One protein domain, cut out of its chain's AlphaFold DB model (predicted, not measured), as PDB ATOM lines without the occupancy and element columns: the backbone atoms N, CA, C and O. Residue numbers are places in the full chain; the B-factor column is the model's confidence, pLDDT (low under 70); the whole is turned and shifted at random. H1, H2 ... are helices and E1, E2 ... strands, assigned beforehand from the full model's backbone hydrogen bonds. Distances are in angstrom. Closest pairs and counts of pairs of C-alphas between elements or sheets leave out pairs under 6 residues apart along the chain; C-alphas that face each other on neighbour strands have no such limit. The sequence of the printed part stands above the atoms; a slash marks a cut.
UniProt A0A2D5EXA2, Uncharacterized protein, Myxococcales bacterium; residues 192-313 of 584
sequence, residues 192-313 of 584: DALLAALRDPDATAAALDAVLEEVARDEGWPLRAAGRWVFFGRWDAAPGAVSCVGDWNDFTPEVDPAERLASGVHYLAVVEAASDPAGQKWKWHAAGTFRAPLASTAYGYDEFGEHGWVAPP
ATOM      1  N   ASP A 192      71.472 -33.643  31.704       93.19
ATOM      2  CA  ASP A 192      70.044 -33.880  31.947       93.19
ATOM      3  C   ASP A 192      69.663 -35.336  31.626       93.19
ATOM      4  O   ASP A 192      68.902 -35.942  32.382       93.19
ATOM      5  N   ALA A 193      70.260 -35.942  30.593       94.50
ATOM      6  CA  ALA A 193      70.142 -37.379  30.338       94.50
ATOM      7  C   ALA A 193      70.775 -38.225  31.460       94.50
ATOM      8  O   ALA A 193      70.159 -39.191  31.914       94.50
ATOM      9  N   LEU A 194      71.954 -37.838  31.969       95.38
ATOM     10  CA  LEU A 194      72.581 -38.477  33.136       95.38
ATOM     11  C   LEU A 194      71.668 -38.401  34.371       95.38
ATOM     12  O   LEU A 194      71.400 -39.417  35.006       95.38
ATOM     13  N   LEU A 195      71.147 -37.215  34.694       96.56
ATOM     14  CA  LEU A 195      70.236 -37.009  35.824       96.56
ATOM     15  C   LEU A 195      68.927 -37.799  35.676       96.56
ATOM     16  O   LEU A 195      68.362 -38.218  36.685       96.56
ATOM     17  N   ALA A 196      68.441 -38.009  34.449       96.75
ATOM     18  CA  ALA A 196      67.291 -38.867  34.183       96.75
ATOM     19  C   ALA A 196      67.618 -40.356  34.404       96.75
ATOM     20  O   ALA A 196      66.824 -41.052  35.030       96.75
ATOM     21  N   ALA A 197      68.789 -40.825  33.960       96.44
ATOM     22  CA  ALA A 197      69.238 -42.206  34.153       96.44
ATOM     23  C   ALA A 197      69.509 -42.538  35.633       96.44
ATOM     24  O   ALA A 197      69.100 -43.592  36.114       96.44
ATOM     25  N   LEU A 198      70.123 -41.617  36.388       97.56
ATOM     26  CA  LEU A 198      70.317 -41.762  37.837       97.56
ATOM     27  C   LEU A 198      68.980 -41.881  38.594       97.56
ATOM     28  O   LEU A 198      68.890 -42.585  39.597       97.56
ATOM     29  N   ARG A 199      67.935 -41.199  38.109       98.12
ATOM     30  CA  ARG A 199      66.586 -41.189  38.697       98.12
ATOM     31  C   ARG A 199      65.652 -42.275  38.160       98.12
ATOM     32  O   ARG A 199      64.471 -42.265  38.514       98.12
ATOM     33  N   ASP A 200      66.136 -43.191  37.326       97.56
ATOM     34  CA  ASP A 200      65.321 -44.300  36.834       97.56
ATOM     35  C   ASP A 200      64.826 -45.147  38.034       97.56
ATOM     36  O   ASP A 200      65.640 -45.606  38.843       97.56
ATOM     37  N   PRO A 201      63.501 -45.339  38.216       97.12
ATOM     38  CA  PRO A 201      62.961 -46.128  39.322       97.12
ATOM     39  C   PRO A 201      63.387 -47.605  39.289       97.12
ATOM     40  O   PRO A 201      63.338 -48.258  40.332       97.12
ATOM     41  N   ASP A 202      63.819 -48.116  38.132       97.12
ATOM     42  CA  ASP A 202      64.334 -49.475  37.955       97.12
ATOM     43  C   ASP A 202      65.882 -49.544  38.074       97.12
ATOM     44  O   ASP A 202      66.473 -50.624  37.943       97.12
ATOM     45  N   ALA A 203      66.567 -48.426  38.373       96.19
ATOM     46  CA  ALA A 203      68.022 -48.377  38.536       96.19
ATOM     47  C   ALA A 203      68.517 -49.221  39.726       96.19
ATOM     48  O   ALA A 203      68.304 -48.909  40.903       96.19
ATOM     49  N   THR A 204      69.260 -50.285  39.417       97.69
ATOM     50  CA  THR A 204      69.918 -51.121  40.433       97.69
ATOM     51  C   THR A 204      71.132 -50.421  41.048       97.69
ATOM     52  O   THR A 204      71.767 -49.590  40.403       97.69
ATOM     53  N   ALA A 205      71.514 -50.808  42.273       97.19
ATOM     54  CA  ALA A 205      72.728 -50.290  42.909       97.19
ATOM     55  C   ALA A 205      73.970 -50.478  42.017       97.19
ATOM     56  O   ALA A 205      74.649 -49.499  41.754       97.19
ATOM     57  N   ALA A 206      74.178 -51.675  41.456       96.62
ATOM     58  CA  ALA A 206      75.327 -51.969  40.594       96.62
ATOM     59  C   ALA A 206      75.357 -51.140  39.292       96.62
ATOM     60  O   ALA A 206      76.429 -50.813  38.797       96.62
ATOM     61  N   ALA A 207      74.193 -50.778  38.739       97.00
ATOM     62  CA  ALA A 207      74.128 -49.884  37.581       97.00
ATOM     63  C   ALA A 207      74.538 -48.447  37.947       97.00
ATOM     64  O   ALA A 207      75.178 -47.769  37.152       97.00
ATOM     65  N   LEU A 208      74.201 -47.996  39.157       97.69
ATOM     66  CA  LEU A 208      74.594 -46.684  39.674       97.69
ATOM     67  C   LEU A 208      76.064 -46.647  40.130       97.69
ATOM     68  O   LEU A 208      76.727 -45.637  39.911       97.69
ATOM     69  N   ASP A 209      76.582 -47.748  40.683       96.12
ATOM     70  CA  ASP A 209      78.009 -47.936  40.971       96.12
ATOM     71  C   ASP A 209      78.832 -47.834  39.667       96.12
ATOM     72  O   ASP A 209      79.785 -47.062  39.594       96.12
ATOM     73  N   ALA A 210      78.393 -48.489  38.583       95.00
ATOM     74  CA  ALA A 210      79.041 -48.378  37.273       95.00
ATOM     75  C   ALA A 210      79.037 -46.940  36.708       95.00
ATOM     76  O   ALA A 210      80.017 -46.518  36.098       95.00
ATOM     77  N   VAL A 211      77.975 -46.156  36.943       95.62
ATOM     78  CA  VAL A 211      77.934 -44.728  36.564       95.62
ATOM     79  C   VAL A 211      78.882 -43.880  37.422       95.62
ATOM     80  O   VAL A 211      79.462 -42.919  36.913       95.62
ATOM     81  N   LEU A 212      79.081 -44.221  38.704       95.50
ATOM     82  CA  LEU A 212      80.108 -43.573  39.528       95.50
ATOM     83  C   LEU A 212      81.500 -43.793  38.931       95.50
ATOM     84  O   LEU A 212      82.246 -42.825  38.799       95.50
ATOM     85  N   GLU A 213      81.824 -45.030  38.552       93.38
ATOM     86  CA  GLU A 213      83.115 -45.407  37.967       93.38
ATOM     87  C   GLU A 213      83.353 -44.776  36.587       93.38
ATOM     88  O   GLU A 213      84.419 -44.200  36.364       93.38
ATOM     89  N   GLU A 214      82.365 -44.833  35.686       93.44
ATOM     90  CA  GLU A 214      82.428 -44.244  34.339       93.44
ATOM     91  C   GLU A 214      82.699 -42.735  34.409       93.44
ATOM     92  O   GLU A 214      83.696 -42.249  33.875       93.44
ATOM     93  N   VAL A 215      81.865 -41.991  35.142       94.06
ATOM     94  CA  VAL A 215      82.021 -40.535  35.247       94.06
ATOM     95  C   VAL A 215      83.285 -40.169  36.028       94.06
ATOM     96  O   VAL A 215      83.909 -39.158  35.726       94.06
ATOM     97  N   ALA A 216      83.735 -40.984  36.994       93.06
ATOM     98  CA  ALA A 216      85.010 -40.746  37.674       93.06
ATOM     99  C   ALA A 216      86.220 -40.880  36.732       93.06
ATOM    100  O   ALA A 216      87.202 -40.160  36.918       93.06
ATOM    101  N   ARG A 217      86.165 -41.793  35.750       89.31
ATOM    102  CA  ARG A 217      87.220 -42.021  34.746       89.31
ATOM    103  C   ARG A 217      87.335 -40.865  33.757       89.31
ATOM    104  O   ARG A 217      88.448 -40.386  33.525       89.31
ATOM    105  N   ASP A 218      86.206 -40.443  33.199       88.56
ATOM    106  CA  ASP A 218      86.178 -39.573  32.025       88.56
ATOM    107  C   ASP A 218      86.186 -38.086  32.420       88.56
ATOM    108  O   ASP A 218      87.132 -37.358  32.102       88.56
ATOM    109  N   GLU A 219      85.182 -37.624  33.173       91.25
ATOM    110  CA  GLU A 219      85.057 -36.215  33.573       91.25
ATOM    111  C   GLU A 219      85.606 -35.930  34.982       91.25
ATOM    112  O   GLU A 219      86.431 -35.029  35.176       91.25
ATOM    113  N   GLY A 220      85.179 -36.736  35.953       93.44
ATOM    114  CA  GLY A 220      85.406 -36.599  37.389       93.44
ATOM    115  C   GLY A 220      84.169 -36.113  38.161       93.44
ATOM    116  O   GLY A 220      83.359 -35.335  37.656       93.44
ATOM    117  N   TRP A 221      84.050 -36.539  39.422       95.81
ATOM    118  CA  TRP A 221      83.057 -36.036  40.379       95.81
ATOM    119  C   TRP A 221      83.668 -35.013  41.353       95.81
ATOM    120  O   TRP A 221      84.795 -35.235  41.814       95.81
ATOM    121  N   PRO A 222      82.913 -33.981  41.784       96.38
ATOM    122  CA  PRO A 222      81.589 -33.565  41.296       96.38
ATOM    123  C   PRO A 222      81.589 -33.075  39.840       96.38
ATOM    124  O   PRO A 222      82.567 -32.499  39.370       96.38
ATOM    125  N   LEU A 223      80.475 -33.270  39.131       94.00
ATOM    126  CA  LEU A 223      80.356 -32.916  37.714       94.00
ATOM    127  C   LEU A 223      79.818 -31.485  37.547       94.00
ATOM    128  O   LEU A 223      78.784 -31.125  38.117       94.00
ATOM    129  N   ARG A 224      80.487 -30.667  36.729       90.25
ATOM    130  CA  ARG A 224      80.069 -29.289  36.419       90.25
ATOM    131  C   ARG A 224      79.116 -29.263  35.227       90.25
ATOM    132  O   ARG A 224      79.448 -29.792  34.173       90.25
ATOM    133  N   ALA A 225      77.978 -28.580  35.347       85.75
ATOM    134  CA  ALA A 225      76.990 -28.487  34.272       85.75
ATOM    135  C   ALA A 225      76.368 -27.087  34.210       85.75
ATOM    136  O   ALA A 225      75.618 -26.726  35.103       85.75
ATOM    137  N   ALA A 226      76.663 -26.290  33.177       78.75
ATOM    138  CA  ALA A 226      75.981 -25.027  32.826       78.75
ATOM    139  C   ALA A 226      75.356 -24.191  33.987       78.75
ATOM    140  O   ALA A 226      74.190 -23.809  33.921       78.75
ATOM    141  N   GLY A 227      76.131 -23.878  35.035       80.19
ATOM    142  CA  GLY A 227      75.694 -23.048  36.176       80.19
ATOM    143  C   GLY A 227      75.276 -23.802  37.450       80.19
ATOM    144  O   GLY A 227      75.018 -23.159  38.461       80.19
ATOM    145  N   ARG A 228      75.269 -25.138  37.426       89.19
ATOM    146  CA  ARG A 228      75.009 -26.036  38.563       89.19
ATOM    147  C   ARG A 228      76.124 -27.079  38.710       89.19
ATOM    148  O   ARG A 228      76.845 -27.379  37.754       89.19
ATOM    149  N   TRP A 229      76.240 -27.652  39.902       93.69
ATOM    150  CA  TRP A 229      77.167 -28.740  40.220       93.69
ATOM    151  C   TRP A 229      76.399 -29.991  40.645       93.69
ATOM    152  O   TRP A 229      75.467 -29.902  41.443       93.69
ATOM    153  N   VAL A 230      76.773 -31.150  40.103       95.81
ATOM    154  CA  VAL A 230      76.136 -32.441  40.380       95.81
ATOM    155  C   VAL A 230      77.049 -33.281  41.266       95.81
ATOM    156  O   VAL A 230      78.141 -33.688  40.868       95.81
ATOM    157  N   PHE A 231      76.567 -33.557  42.471       97.25
ATOM    158  CA  PHE A 231      77.227 -34.366  43.483       97.25
ATOM    159  C   PHE A 231      76.531 -35.719  43.552       97.25
ATOM    160  O   PHE A 231      75.322 -35.788  43.787       97.25
ATOM    161  N   PHE A 232      77.291 -36.793  43.367       97.75
ATOM    162  CA  PHE A 232      76.763 -38.150  43.365       97.75
ATOM    163  C   PHE A 232      77.634 -39.074  44.219       97.75
ATOM    164  O   PHE A 232      78.845 -38.878  44.323       97.75
ATOM    165  N   GLY A 233      77.025 -40.051  44.895       97.31
ATOM    166  CA  GLY A 233      77.768 -40.978  45.744       97.31
ATOM    167  C   GLY A 233      76.914 -41.998  46.490       97.31
ATOM    168  O   GLY A 233      75.683 -41.933  46.514       97.31
ATOM    169  N   ARG A 234      77.602 -42.947  47.131       96.81
ATOM    170  CA  ARG A 234      77.017 -44.094  47.835       96.81
ATOM    171  C   ARG A 234      77.170 -43.991  49.357       96.81
ATOM    172  O   ARG A 234      78.256 -43.696  49.863       96.81
ATOM    173  N   TRP A 235      76.106 -44.291  50.104       96.81
ATOM    174  CA  TRP A 235      76.101 -44.452  51.564       96.81
ATOM    175  C   TRP A 235      75.074 -45.515  52.005       96.81
ATOM    176  O   TRP A 235      73.919 -45.204  52.301       96.81
ATOM    177  N   ASP A 236      75.514 -46.774  52.078       94.94
ATOM    178  CA  ASP A 236      74.660 -47.945  52.345       94.94
ATOM    179  C   ASP A 236      73.798 -47.849  53.610       94.94
ATOM    180  O   ASP A 236      72.629 -48.228  53.597       94.94
ATOM    181  N   ALA A 237      74.359 -47.303  54.691       92.75
ATOM    182  CA  ALA A 237      73.716 -47.199  55.999       92.75
ATOM    183  C   ALA A 237      73.635 -45.743  56.498       92.75
ATOM    184  O   ALA A 237      73.965 -45.453  57.647       92.75
ATOM    185  N   ALA A 238      73.233 -44.797  55.639       95.00
ATOM    186  CA  ALA A 238      73.097 -43.400  56.061       95.00
ATOM    187  C   ALA A 238      72.075 -43.257  57.218       95.00
ATOM    188  O   ALA A 238      70.918 -43.665  57.046       95.00
ATOM    189  N   PRO A 239      72.449 -42.649  58.365       93.56
ATOM    190  CA  PRO A 239      71.648 -42.632  59.597       93.56
ATOM    191  C   PRO A 239      70.403 -41.725  59.556       93.56
ATOM    192  O   PRO A 239      69.732 -41.540  60.570       93.56
ATOM    193  N   GLY A 240      70.063 -41.145  58.403       92.62
ATOM    194  CA  GLY A 240      68.911 -40.262  58.245       92.62
ATOM    195  C   GLY A 240      68.799 -39.691  56.835       92.62
ATOM    196  O   GLY A 240      69.240 -40.312  55.864       92.62
ATOM    197  N   ALA A 241      68.213 -38.498  56.730       95.50
ATOM    198  CA  ALA A 241      68.326 -37.682  55.525       95.50
ATOM    199  C   ALA A 241      69.795 -37.279  55.311       95.50
ATOM    200  O   ALA A 241      70.492 -36.952  56.275       95.50
ATOM    201  N   VAL A 242      70.244 -37.327  54.056       97.69
ATOM    202  CA  VAL A 242      71.598 -36.939  53.647       97.69
ATOM    203  C   VAL A 242      71.545 -35.543  53.033       97.69
ATOM    204  O   VAL A 242      70.605 -35.237  52.303       97.69
ATOM    205  N   SER A 243      72.568 -34.735  53.285       97.19
ATOM    206  CA  SER A 243      72.783 -33.429  52.654       97.19
ATOM    207  C   SER A 243      74.195 -33.327  52.085       97.19
ATOM    208  O   SER A 243      75.128 -33.947  52.605       97.19
ATOM    209  N   CYS A 244      74.351 -32.531  51.029       96.69
ATOM    210  CA  CYS A 244      75.650 -32.073  50.551       96.69
ATOM    211  C   CYS A 244      76.050 -30.822  51.348       96.69
ATOM    212  O   CYS A 244      75.240 -29.917  51.536       96.69
ATOM    213  N   VAL A 245      77.275 -30.776  51.866       96.44
ATOM    214  CA  VAL A 245      77.754 -29.677  52.717       96.44
ATOM    215  C   VAL A 245      79.171 -29.282  52.319       96.44
ATOM    216  O   VAL A 245      79.980 -30.154  52.001       96.44
ATOM    217  N   GLY A 246      79.480 -27.989  52.340       95.56
ATOM    218  CA  GLY A 246      80.787 -27.472  51.930       95.56
ATOM    219  C   GLY A 246      80.957 -25.984  52.211       95.56
ATOM    220  O   GLY A 246      80.077 -25.357  52.802       95.56
ATOM    221  N   ASP A 247      82.081 -25.402  51.782       95.00
ATOM    222  CA  ASP A 247      82.412 -24.009  52.133       95.00
ATOM    223  C   ASP A 247      81.339 -23.003  51.653       95.00
ATOM    224  O   ASP A 247      81.081 -22.011  52.331       95.00
ATOM    225  N   TRP A 248      80.658 -23.259  50.525       92.06
ATOM    226  CA  TRP A 248      79.622 -22.366  49.969       92.06
ATOM    227  C   TRP A 248      78.377 -22.221  50.852       92.06
ATOM    228  O   TRP A 248      77.615 -21.270  50.664       92.06
ATOM    229  N   ASN A 249      78.143 -23.170  51.763       91.75
ATOM    230  CA  ASN A 249      77.020 -23.165  52.697       91.75
ATOM    231  C   ASN A 249      77.473 -23.203  54.167       91.75
ATOM    232  O   ASN A 249      76.675 -23.558  55.033       91.75
ATOM    233  N   ASP A 250      78.731 -22.841  54.456       93.50
ATOM    234  CA  ASP A 250      79.346 -22.909  55.794       93.50
ATOM    235  C   ASP A 250      79.179 -24.302  56.454       93.50
ATOM    236  O   ASP A 250      79.009 -24.426  57.666       93.50
ATOM    237  N   PHE A 251      79.178 -25.364  55.636       94.69
ATOM    238  CA  PHE A 251      78.853 -26.747  56.011       94.69
ATOM    239  C   PHE A 251      77.458 -26.962  56.654       94.69
ATOM    240  O   PHE A 251      77.241 -27.959  57.346       94.69
ATOM    241  N   THR A 252      76.492 -26.070  56.408       93.69
ATOM    242  CA  THR A 252      75.144 -26.093  57.010       93.69
ATOM    243  C   THR A 252      74.257 -27.184  56.374       93.69
ATOM    244  O   THR A 252      73.870 -27.051  55.208       93.69
ATOM    245  N   PRO A 253      73.855 -28.244  57.107       88.19
ATOM    246  CA  PRO A 253      73.122 -29.383  56.539       88.19
ATOM    247  C   PRO A 253      71.745 -29.087  55.945       88.19
ATOM    248  O   PRO A 253      71.268 -29.839  55.097       88.19
ATOM    249  N   GLU A 254      71.065 -28.044  56.408       85.06
ATOM    250  CA  GLU A 254      69.684 -27.745  56.025       85.06
ATOM    251  C   GLU A 254      69.557 -27.063  54.649       85.06
ATOM    252  O   GLU A 254      68.435 -26.859  54.182       85.06
ATOM    253  N   VAL A 255      70.676 -26.693  54.012       85.06
ATOM    254  CA  VAL A 255      70.696 -25.876  52.784       85.06
ATOM    255  C   VAL A 255      70.549 -26.721  51.516       85.06
ATOM    256  O   VAL A 255      69.648 -26.458  50.720       85.06
ATOM    257  N   ASP A 256      71.387 -27.749  51.345       89.25
ATOM    258  CA  ASP A 256      71.479 -28.557  50.116       89.25
ATOM    259  C   ASP A 256      71.158 -30.049  50.388       89.25
ATOM    260  O   ASP A 256      72.062 -30.893  50.461       89.25
ATOM    261  N   PRO A 257      69.875 -30.422  50.575       95.00
ATOM    262  CA  PRO A 257      69.477 -31.807  50.827       95.00
ATOM    263  C   PRO A 257      69.713 -32.704  49.604       95.00
ATOM    264  O   PRO A 257      69.431 -32.324  48.466       95.00
ATOM    265  N   ALA A 258      70.172 -33.932  49.842       97.25
ATOM    266  CA  ALA A 258      70.401 -34.930  48.807       97.25
ATOM    267  C   ALA A 258      69.181 -35.848  48.617       97.25
ATOM    268  O   ALA A 258      68.587 -36.366  49.566       97.25
ATOM    269  N   GLU A 259      68.839 -36.104  47.361       97.44
ATOM    270  CA  GLU A 259      67.832 -37.070  46.940       97.44
ATOM    271  C   GLU A 259      68.370 -38.496  47.120       97.44
ATOM    272  O   GLU A 259      69.357 -38.873  46.488       97.44
ATOM    273  N   ARG A 260      67.720 -39.313  47.965       97.88
ATOM    274  CA  ARG A 260      67.974 -40.763  48.020       97.88
ATOM    275  C   ARG A 260      67.305 -41.425  46.812       97.88
ATOM    276  O   ARG A 260      66.081 -41.406  46.708       97.88
ATOM    277  N   LEU A 261      68.107 -42.029  45.940       98.06
ATOM    278  CA  LEU A 261      67.651 -42.661  44.698       98.06
ATOM    279  C   LEU A 261      67.004 -44.038  44.934       98.06
ATOM    280  O   LEU A 261      67.086 -44.604  46.028       98.06
ATOM    281  N   ALA A 262      66.402 -44.606  43.882       96.81
ATOM    282  CA  ALA A 262      65.640 -45.861  43.918       96.81
ATOM    283  C   ALA A 262      66.412 -47.063  44.502       96.81
ATOM    284  O   ALA A 262      65.833 -47.892  45.203       96.81
ATOM    285  N   SER A 263      67.734 -47.116  44.303       96.62
ATOM    286  CA  SER A 263      68.612 -48.137  44.899       96.62
ATOM    287  C   SER A 263      68.694 -48.104  46.435       96.62
ATOM    288  O   SER A 263      69.256 -49.017  47.035       96.62
ATOM    289  N   GLY A 264      68.195 -47.048  47.088       96.19
ATOM    290  CA  GLY A 264      68.176 -46.869  48.543       96.19
ATOM    291  C   GLY A 264      69.518 -46.480  49.176       96.19
ATOM    292  O   GLY A 264      69.523 -45.920  50.273       96.19
ATOM    293  N   VAL A 265      70.632 -46.730  48.482       97.31
ATOM    294  CA  VAL A 265      72.011 -46.522  48.964       97.31
ATOM    295  C   VAL A 265      72.768 -45.418  48.222       97.31
ATOM    296  O   VAL A 265      73.864 -45.058  48.638       97.31
ATOM    297  N   HIS A 266      72.196 -44.861  47.153       98.44
ATOM    298  CA  HIS A 266      72.785 -43.769  46.375       98.44
ATOM    299  C   HIS A 266      72.089 -42.431  46.631       98.44
ATOM    300  O   HIS A 266      70.869 -42.386  46.818       98.44
ATOM    301  N   TYR A 267      72.872 -41.352  46.609       98.25
ATOM    302  CA  TYR A 267      72.439 -39.995  46.934       98.25
ATOM    303  C   TYR A 267      72.918 -39.008  45.880       98.25
ATOM    304  O   TYR A 267      74.082 -39.035  45.479       98.25
ATOM    305  N   LEU A 268      72.007 -38.137  45.460       98.06
ATOM    306  CA  LEU A 268      72.204 -37.142  44.414       98.06
ATOM    307  C   LEU A 268      71.879 -35.751  44.966       98.06
ATOM    308  O   LEU A 268      70.769 -35.523  45.438       98.06
ATOM    309  N   ALA A 269      72.811 -34.810  44.868       96.38
ATOM    310  CA  ALA A 269      72.549 -33.395  45.120       96.38
ATOM    311  C   ALA A 269      72.920 -32.570  43.884       96.38
ATOM    312  O   ALA A 269      73.907 -32.851  43.202       96.38
ATOM    313  N   VAL A 270      72.110 -31.556  43.583       94.88
ATOM    314  CA  VAL A 270      72.350 -30.612  42.487       94.88
ATOM    315  C   VAL A 270      72.362 -29.219  43.093       94.88
ATOM    316  O   VAL A 270      71.326 -28.743  43.548       94.88
ATOM    317  N   VAL A 271      73.538 -28.596  43.130       91.00
ATOM    318  CA  VAL A 271      73.771 -27.329  43.830       91.00
ATOM    319  C   VAL A 271      73.871 -26.191  42.816       91.00
ATOM    320  O   VAL A 271      74.751 -26.181  41.950       91.00
ATOM    321  N   GLU A 272      72.981 -25.210  42.951       87.00
ATOM    322  CA  GLU A 272      72.996 -23.928  42.235       87.00
ATOM    323  C   GLU A 272      73.547 -22.839  43.170       87.00
ATOM    324  O   GLU A 272      72.824 -21.976  43.669       87.00
ATOM    325  N   ALA A 273      74.846 -22.917  43.467       72.00
ATOM    326  CA  ALA A 273      75.500 -21.997  44.392       72.00
ATOM    327  C   ALA A 273      75.546 -20.558  43.841       72.00
ATOM    328  O   ALA A 273      75.774 -20.321  42.654       72.00
ATOM    329  N   ALA A 274      75.382 -19.571  44.730       74.88
ATOM    330  CA  ALA A 274      75.369 -18.147  44.372       74.88
ATOM    331  C   ALA A 274      76.722 -17.617  43.837       74.88
ATOM    332  O   ALA A 274      76.775 -16.557  43.207       74.88
ATOM    333  N   SER A 275      77.805 -18.352  44.081       81.25
ATOM    334  CA  SER A 275      79.149 -18.177  43.525       81.25
ATOM    335  C   SER A 275      79.699 -19.550  43.131       81.25
ATOM    336  O   SER A 275      79.312 -20.545  43.732       81.25
ATOM    337  N   ASP A 276      80.580 -19.624  42.125       85.88
ATOM    338  CA  ASP A 276      81.116 -20.908  41.644       85.88
ATOM    339  C   ASP A 276      81.942 -21.604  42.755       85.88
ATOM    340  O   ASP A 276      82.960 -21.044  43.172       85.88
ATOM    341  N   PRO A 277      81.531 -22.790  43.250       89.94
ATOM    342  CA  PRO A 277      82.191 -23.495  44.350       89.94
ATOM    343  C   PRO A 277      83.472 -24.238  43.934       89.94
ATOM    344  O   PRO A 277      84.045 -24.972  44.734       89.94
ATOM    345  N   ALA A 278      83.952 -24.073  42.698       90.31
ATOM    346  CA  ALA A 278      85.231 -24.631  42.259       90.31
ATOM    347  C   ALA A 278      86.385 -24.286  43.230       90.31
ATOM    348  O   ALA A 278      86.570 -23.127  43.601       90.31
ATOM    349  N   GLY A 279      87.179 -25.289  43.621       92.75
ATOM    350  CA  GLY A 279      88.256 -25.138  44.608       92.75
ATOM    351  C   GLY A 279      87.809 -25.130  46.075       92.75
ATOM    352  O   GLY A 279      88.659 -24.987  46.946       92.75
ATOM    353  N   GLN A 280      86.514 -25.292  46.368       94.69
ATOM    354  CA  GLN A 280      85.999 -25.410  47.737       94.69
ATOM    355  C   GLN A 280      85.931 -26.868  48.202       94.69
ATOM    356  O   GLN A 280      85.857 -27.802  47.392       94.69
ATOM    357  N   LYS A 281      85.956 -27.059  49.520       97.12
ATOM    358  CA  LYS A 281      85.825 -28.350  50.192       97.12
ATOM    359  C   LYS A 281      84.365 -28.772  50.307       97.12
ATOM    360  O   LYS A 281      83.474 -27.933  50.436       97.12
ATOM    361  N   TRP A 282      84.125 -30.084  50.323       97.44
ATOM    362  CA  TRP A 282      82.800 -30.645  50.595       97.44
ATOM    363  C   TRP A 282      82.839 -32.017  51.280       97.44
ATOM    364  O   TRP A 282      83.834 -32.745  51.208       97.44
ATOM    365  N   LYS A 283      81.737 -32.374  51.948       98.12
ATOM    366  CA  LYS A 283      81.470 -33.683  52.568       98.12
ATOM    367  C   LYS A 283      79.982 -34.045  52.403       98.12
ATOM    368  O   LYS A 283      79.155 -33.206  52.042       98.12
ATOM    369  N   TRP A 284      79.626 -35.295  52.690       97.94
ATOM    370  CA  TRP A 284      78.235 -35.664  52.972       97.94
ATOM    371  C   TRP A 284      77.935 -35.430  54.454       97.94
ATOM    372  O   TRP A 284      78.815 -35.620  55.292       97.94
ATOM    373  N   HIS A 285      76.695 -35.094  54.798       97.69
ATOM    374  CA  HIS A 285      76.232 -35.059  56.186       97.69
ATOM    375  C   HIS A 285      74.942 -35.864  56.361       97.69
ATOM    376  O   HIS A 285      74.041 -35.762  55.532       97.69
ATOM    377  N   ALA A 286      74.821 -36.609  57.463       97.19
ATOM    378  CA  ALA A 286      73.550 -37.157  57.937       97.19
ATOM    379  C   ALA A 286      73.546 -37.305  59.466       97.19
ATOM    380  O   ALA A 286      74.486 -37.846  60.039       97.19
ATOM    381  N   ALA A 287      72.463 -36.870  60.120       94.75
ATOM    382  CA  ALA A 287      72.213 -37.047  61.559       94.75
ATOM    383  C   ALA A 287      73.361 -36.618  62.515       94.75
ATOM    384  O   ALA A 287      73.548 -37.229  63.563       94.75
ATOM    385  N   GLY A 288      74.112 -35.564  62.173       93.31
ATOM    386  CA  GLY A 288      75.267 -35.072  62.940       93.31
ATOM    387  C   GLY A 288      76.614 -35.641  62.481       93.31
ATOM    388  O   GLY A 288      77.659 -35.133  62.879       93.31
ATOM    389  N   THR A 289      76.611 -36.657  61.615       94.75
ATOM    390  CA  THR A 289      77.820 -37.285  61.076       94.75
ATOM    391  C   THR A 289      78.211 -36.647  59.750       94.75
ATOM    392  O   THR A 289      77.492 -36.779  58.757       94.75
ATOM    393  N   PHE A 290      79.387 -36.019  59.711       95.50
ATOM    394  CA  PHE A 290      80.071 -35.658  58.469       95.50
ATOM    395  C   PHE A 290      80.841 -36.871  57.934       95.50
ATOM    396  O   PHE A 290      81.549 -37.541  58.683       95.50
ATOM    397  N   ARG A 291      80.714 -37.159  56.638       96.06
ATOM    398  CA  ARG A 291      81.333 -38.313  55.979       96.06
ATOM    399  C   ARG A 291      82.092 -37.890  54.726       96.06
ATOM    400  O   ARG A 291      81.570 -37.158  53.885       96.06
ATOM    401  N   ALA A 292      83.306 -38.417  54.596       96.38
ATOM    402  CA  ALA A 292      84.144 -38.270  53.416       96.38
ATOM    403  C   ALA A 292      83.383 -38.653  52.129       96.38
ATOM    404  O   ALA A 292      82.750 -39.719  52.080       96.38
ATOM    405  N   PRO A 293      83.411 -37.820  51.077       95.62
ATOM    406  CA  PRO A 293      82.739 -38.127  49.829       95.62
ATOM    407  C   PRO A 293      83.616 -39.058  48.988       95.62
ATOM    408  O   PRO A 293      84.297 -38.620  48.070       95.62
ATOM    409  N   LEU A 294      83.580 -40.362  49.281       94.19
ATOM    410  CA  LEU A 294      84.483 -41.350  48.666       94.19
ATOM    411  C   LEU A 294      84.423 -41.411  47.125       94.19
ATOM    412  O   LEU A 294      85.392 -41.840  46.508       94.19
ATOM    413  N   ALA A 295      83.310 -40.967  46.530       94.12
ATOM    414  CA  ALA A 295      83.105 -40.831  45.087       94.12
ATOM    415  C   ALA A 295      83.790 -39.601  44.457       94.12
ATOM    416  O   ALA A 295      83.932 -39.547  43.241       94.12
ATOM    417  N   SER A 296      84.190 -38.608  45.260       96.62
ATOM    418  CA  SER A 296      84.848 -37.383  44.796       96.62
ATOM    419  C   SER A 296      86.185 -37.734  44.150       96.62
ATOM    420  O   SER A 296      87.083 -38.257  44.812       96.62
ATOM    421  N   THR A 297      86.330 -37.436  42.859       96.75
ATOM    422  CA  THR A 297      87.555 -37.717  42.102       96.75
ATOM    423  C   THR A 297      88.717 -36.894  42.639       96.75
ATOM    424  O   THR A 297      89.824 -37.413  42.732       96.75
ATOM    425  N   ALA A 298      88.467 -35.643  43.035       97.31
ATOM    426  CA  ALA A 298      89.424 -34.790  43.735       97.31
ATOM    427  C   ALA A 298      89.119 -34.753  45.242       97.31
ATOM    428  O   ALA A 298      87.969 -34.552  45.641       97.31
ATOM    429  N   TYR A 299      90.143 -34.931  46.079       97.81
ATOM    430  CA  TYR A 299      90.031 -34.985  47.538       97.81
ATOM    431  C   TYR A 299      91.287 -34.447  48.254       97.81
ATOM    432  O   TYR A 299      92.294 -34.099  47.626       97.81
ATOM    433  N   GLY A 300      91.210 -34.359  49.579       96.50
ATOM    434  CA  GLY A 300      92.306 -34.006  50.481       96.50
ATOM    435  C   GLY A 300      92.000 -34.422  51.922       96.50
ATOM    436  O   GLY A 300      90.936 -34.983  52.193       96.50
ATOM    437  N   TYR A 301      92.925 -34.140  52.840       95.12
ATOM    438  CA  TYR A 301      92.763 -34.362  54.279       95.12
ATOM    439  C   TYR A 301      92.962 -33.050  55.041       95.12
ATOM    440  O   TYR A 301      93.839 -32.255  54.704       95.12
ATOM    441  N   ASP A 302      92.167 -32.845  56.086       93.38
ATOM    442  CA  ASP A 302      92.336 -31.777  57.073       93.38
ATOM    443  C   ASP A 302      92.119 -32.316  58.498       93.38
ATOM    444  O   ASP A 302      92.005 -33.527  58.705       93.38
ATOM    445  N   GLU A 303      92.074 -31.438  59.501       93.62
ATOM    446  CA  GLU A 303      91.812 -31.812  60.895       93.62
ATOM    447  C   GLU A 303      90.446 -32.497  61.119       93.62
ATOM    448  O   GLU A 303      90.247 -33.136  62.153       93.62
ATOM    449  N   PHE A 304      89.532 -32.439  60.142       93.50
ATOM    450  CA  PHE A 304      88.243 -33.136  60.133       93.50
ATOM    451  C   PHE A 304      88.254 -34.391  59.236       93.50
ATOM    452  O   PHE A 304      87.191 -34.891  58.845       93.50
ATOM    453  N   GLY A 305      89.437 -34.897  58.875       94.31
ATOM    454  CA  GLY A 305      89.636 -36.079  58.033       94.31
ATOM    455  C   GLY A 305      89.428 -35.810  56.539       94.31
ATOM    456  O   GLY A 305      89.467 -34.672  56.078       94.31
ATOM    457  N   GLU A 306      89.189 -36.866  55.756       96.56
ATOM    458  CA  GLU A 306      89.038 -36.742  54.301       96.56
ATOM    459  C   GLU A 306      87.877 -35.807  53.911       96.56
ATOM    460  O   GLU A 306      86.763 -35.892  54.443       96.56
ATOM    461  N   HIS A 307      88.136 -34.917  52.956       97.62
ATOM    462  CA  HIS A 307      87.150 -34.063  52.304       97.62
ATOM    463  C   HIS A 307      87.281 -34.179  50.782       97.62
ATOM    464  O   HIS A 307      88.359 -34.446  50.253       97.62
ATOM    465  N   GLY A 308      86.190 -33.942  50.060       97.94
ATOM    466  CA  GLY A 308      86.239 -33.757  48.614       97.94
ATOM    467  C   GLY A 308      86.649 -32.331  48.261       97.94
ATOM    468  O   GLY A 308      86.490 -31.415  49.072       97.94
ATOM    469  N   TRP A 309      87.134 -32.135  47.041       97.38
ATOM    470  CA  TRP A 309      87.158 -30.831  46.378       97.38
ATOM    471  C   TRP A 309      86.027 -30.791  45.348       97.38
ATOM    472  O   TRP A 309      85.832 -31.769  44.629       97.38
ATOM    473  N   VAL A 310      85.289 -29.682  45.243       95.75
ATOM    474  CA  VAL A 310      84.244 -29.540  44.203       95.75
ATOM    475  C   VAL A 310      84.863 -29.467  42.805       95.75
ATOM    476  O   VAL A 310      84.350 -30.031  41.847       95.75
ATOM    477  N   ALA A 311      86.015 -28.811  42.716       93.62
ATOM    478  CA  ALA A 311      86.949 -28.896  41.605       93.62
ATOM    479  C   ALA A 311      88.368 -28.802  42.182       93.62
ATOM    480  O   ALA A 311      88.525 -28.136  43.209       93.62
ATOM    481  N   PRO A 312      89.391 -29.399  41.545       93.25
ATOM    482  CA  PRO A 312      90.772 -29.292  41.999       93.25
ATOM    483  C   PRO A 312      91.217 -27.849  42.301       93.25
ATOM    484  O   PRO A 312      90.947 -26.951  41.490       93.25
ATOM    485  N   PRO A 313      91.921 -27.604  43.424       91.38
ATOM    486  CA  PRO A 313      92.567 -26.322  43.674       91.38
ATOM    487  C   PRO A 313      93.692 -26.085  42.655       91.38
ATOM    488  O   PRO A 313      94.216 -27.019  42.044       91.38
TER     489      PRO A 313
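Overview. This is residues 192 to 313 of the 584 residues of an uncharacterized protein of Myxococcales bacterium (UniProt A0A2D5EXA2). A small sandwich of two sheets, only partly face to face and with their strands crossed, makes the core: the three strands E1, E2 and E4 on one side and E3, E5, E6, E7 and E8 on the other. The two helices H1 and H2 lie at the end of the domain by the three-stranded sheet, and the hairpin of E7 and E8 reaches out at the other end. The printed part has 122 residues, with two named helices and then eight named strands along it; the smaller sheet has the order E1, E2, E4, all antiparallel, and the larger one is branched, strongly twisted and antiparallel in each pair. The class is mixed, helices and strands; the whole is compact, with a radius of gyration of the C-alphas of 13.3 A and spans of 38 by 31 by 24 A.

Along the chain. H1 is residues 192 to 198, from C-alpha 192 at (70.044, -33.880, 31.947). H2, residues 205 to 218, is 20.4 A long. E1 is residues 223 to 225, and E2, residues 228 to 234, is 20.4 A long from C-alpha 228 at (75.009, -26.036, 38.563). E3 is residues 242 to 246, 13.3 A; E4 residues 266 to 271, 16.7 A; E5 residues 281 to 286, 17.0 A. E6 is residues 289 to 291, E7 residues 298 to 302, 14.0 A, and E8 residues 305 to 309, 13.0 A, ending at C-alpha 309 at (87.158, -30.831, 46.378).

Arrangement. The facing parts of the two sheets are 9.5 A centre to centre, with their strands at 50 degrees; the closest C-alphas of E3 and E4 are those of Cys 244 and Ala 269, 6.4 A apart. E1 and E2 form a hairpin, with N 223 and O 230 at 2.9 A, and E2 pairs with E4 through N 231 and O 269, 2.8 A. E3 lies on one side of E5, with N 243 and O 285 at 2.9 A; E6, with N 284 and O 291 at 2.9 A, and E8, with N 282 and O 308 at 3.0 A, lie on the other side. E7 and E8 form a hairpin, with N 300 and O 307 at 2.9 A. H1 and H2 each only graze the sheet E1 E2 E4; the closest C-alphas of H2 and E2 are those of Leu 212 and Gly 233, 7.1 A apart. In H1 and H2 every O i to N i+4 pair is within hydrogen-bond range.

Size, cuts and confidence. The two C-alphas farthest apart are those of Asp 202 and Glu 303, 39.9 A. The link from E3 to E4, residues 247 to 265, is long. The printed part has no cut, and no printed residue is under 70 in pLDDT.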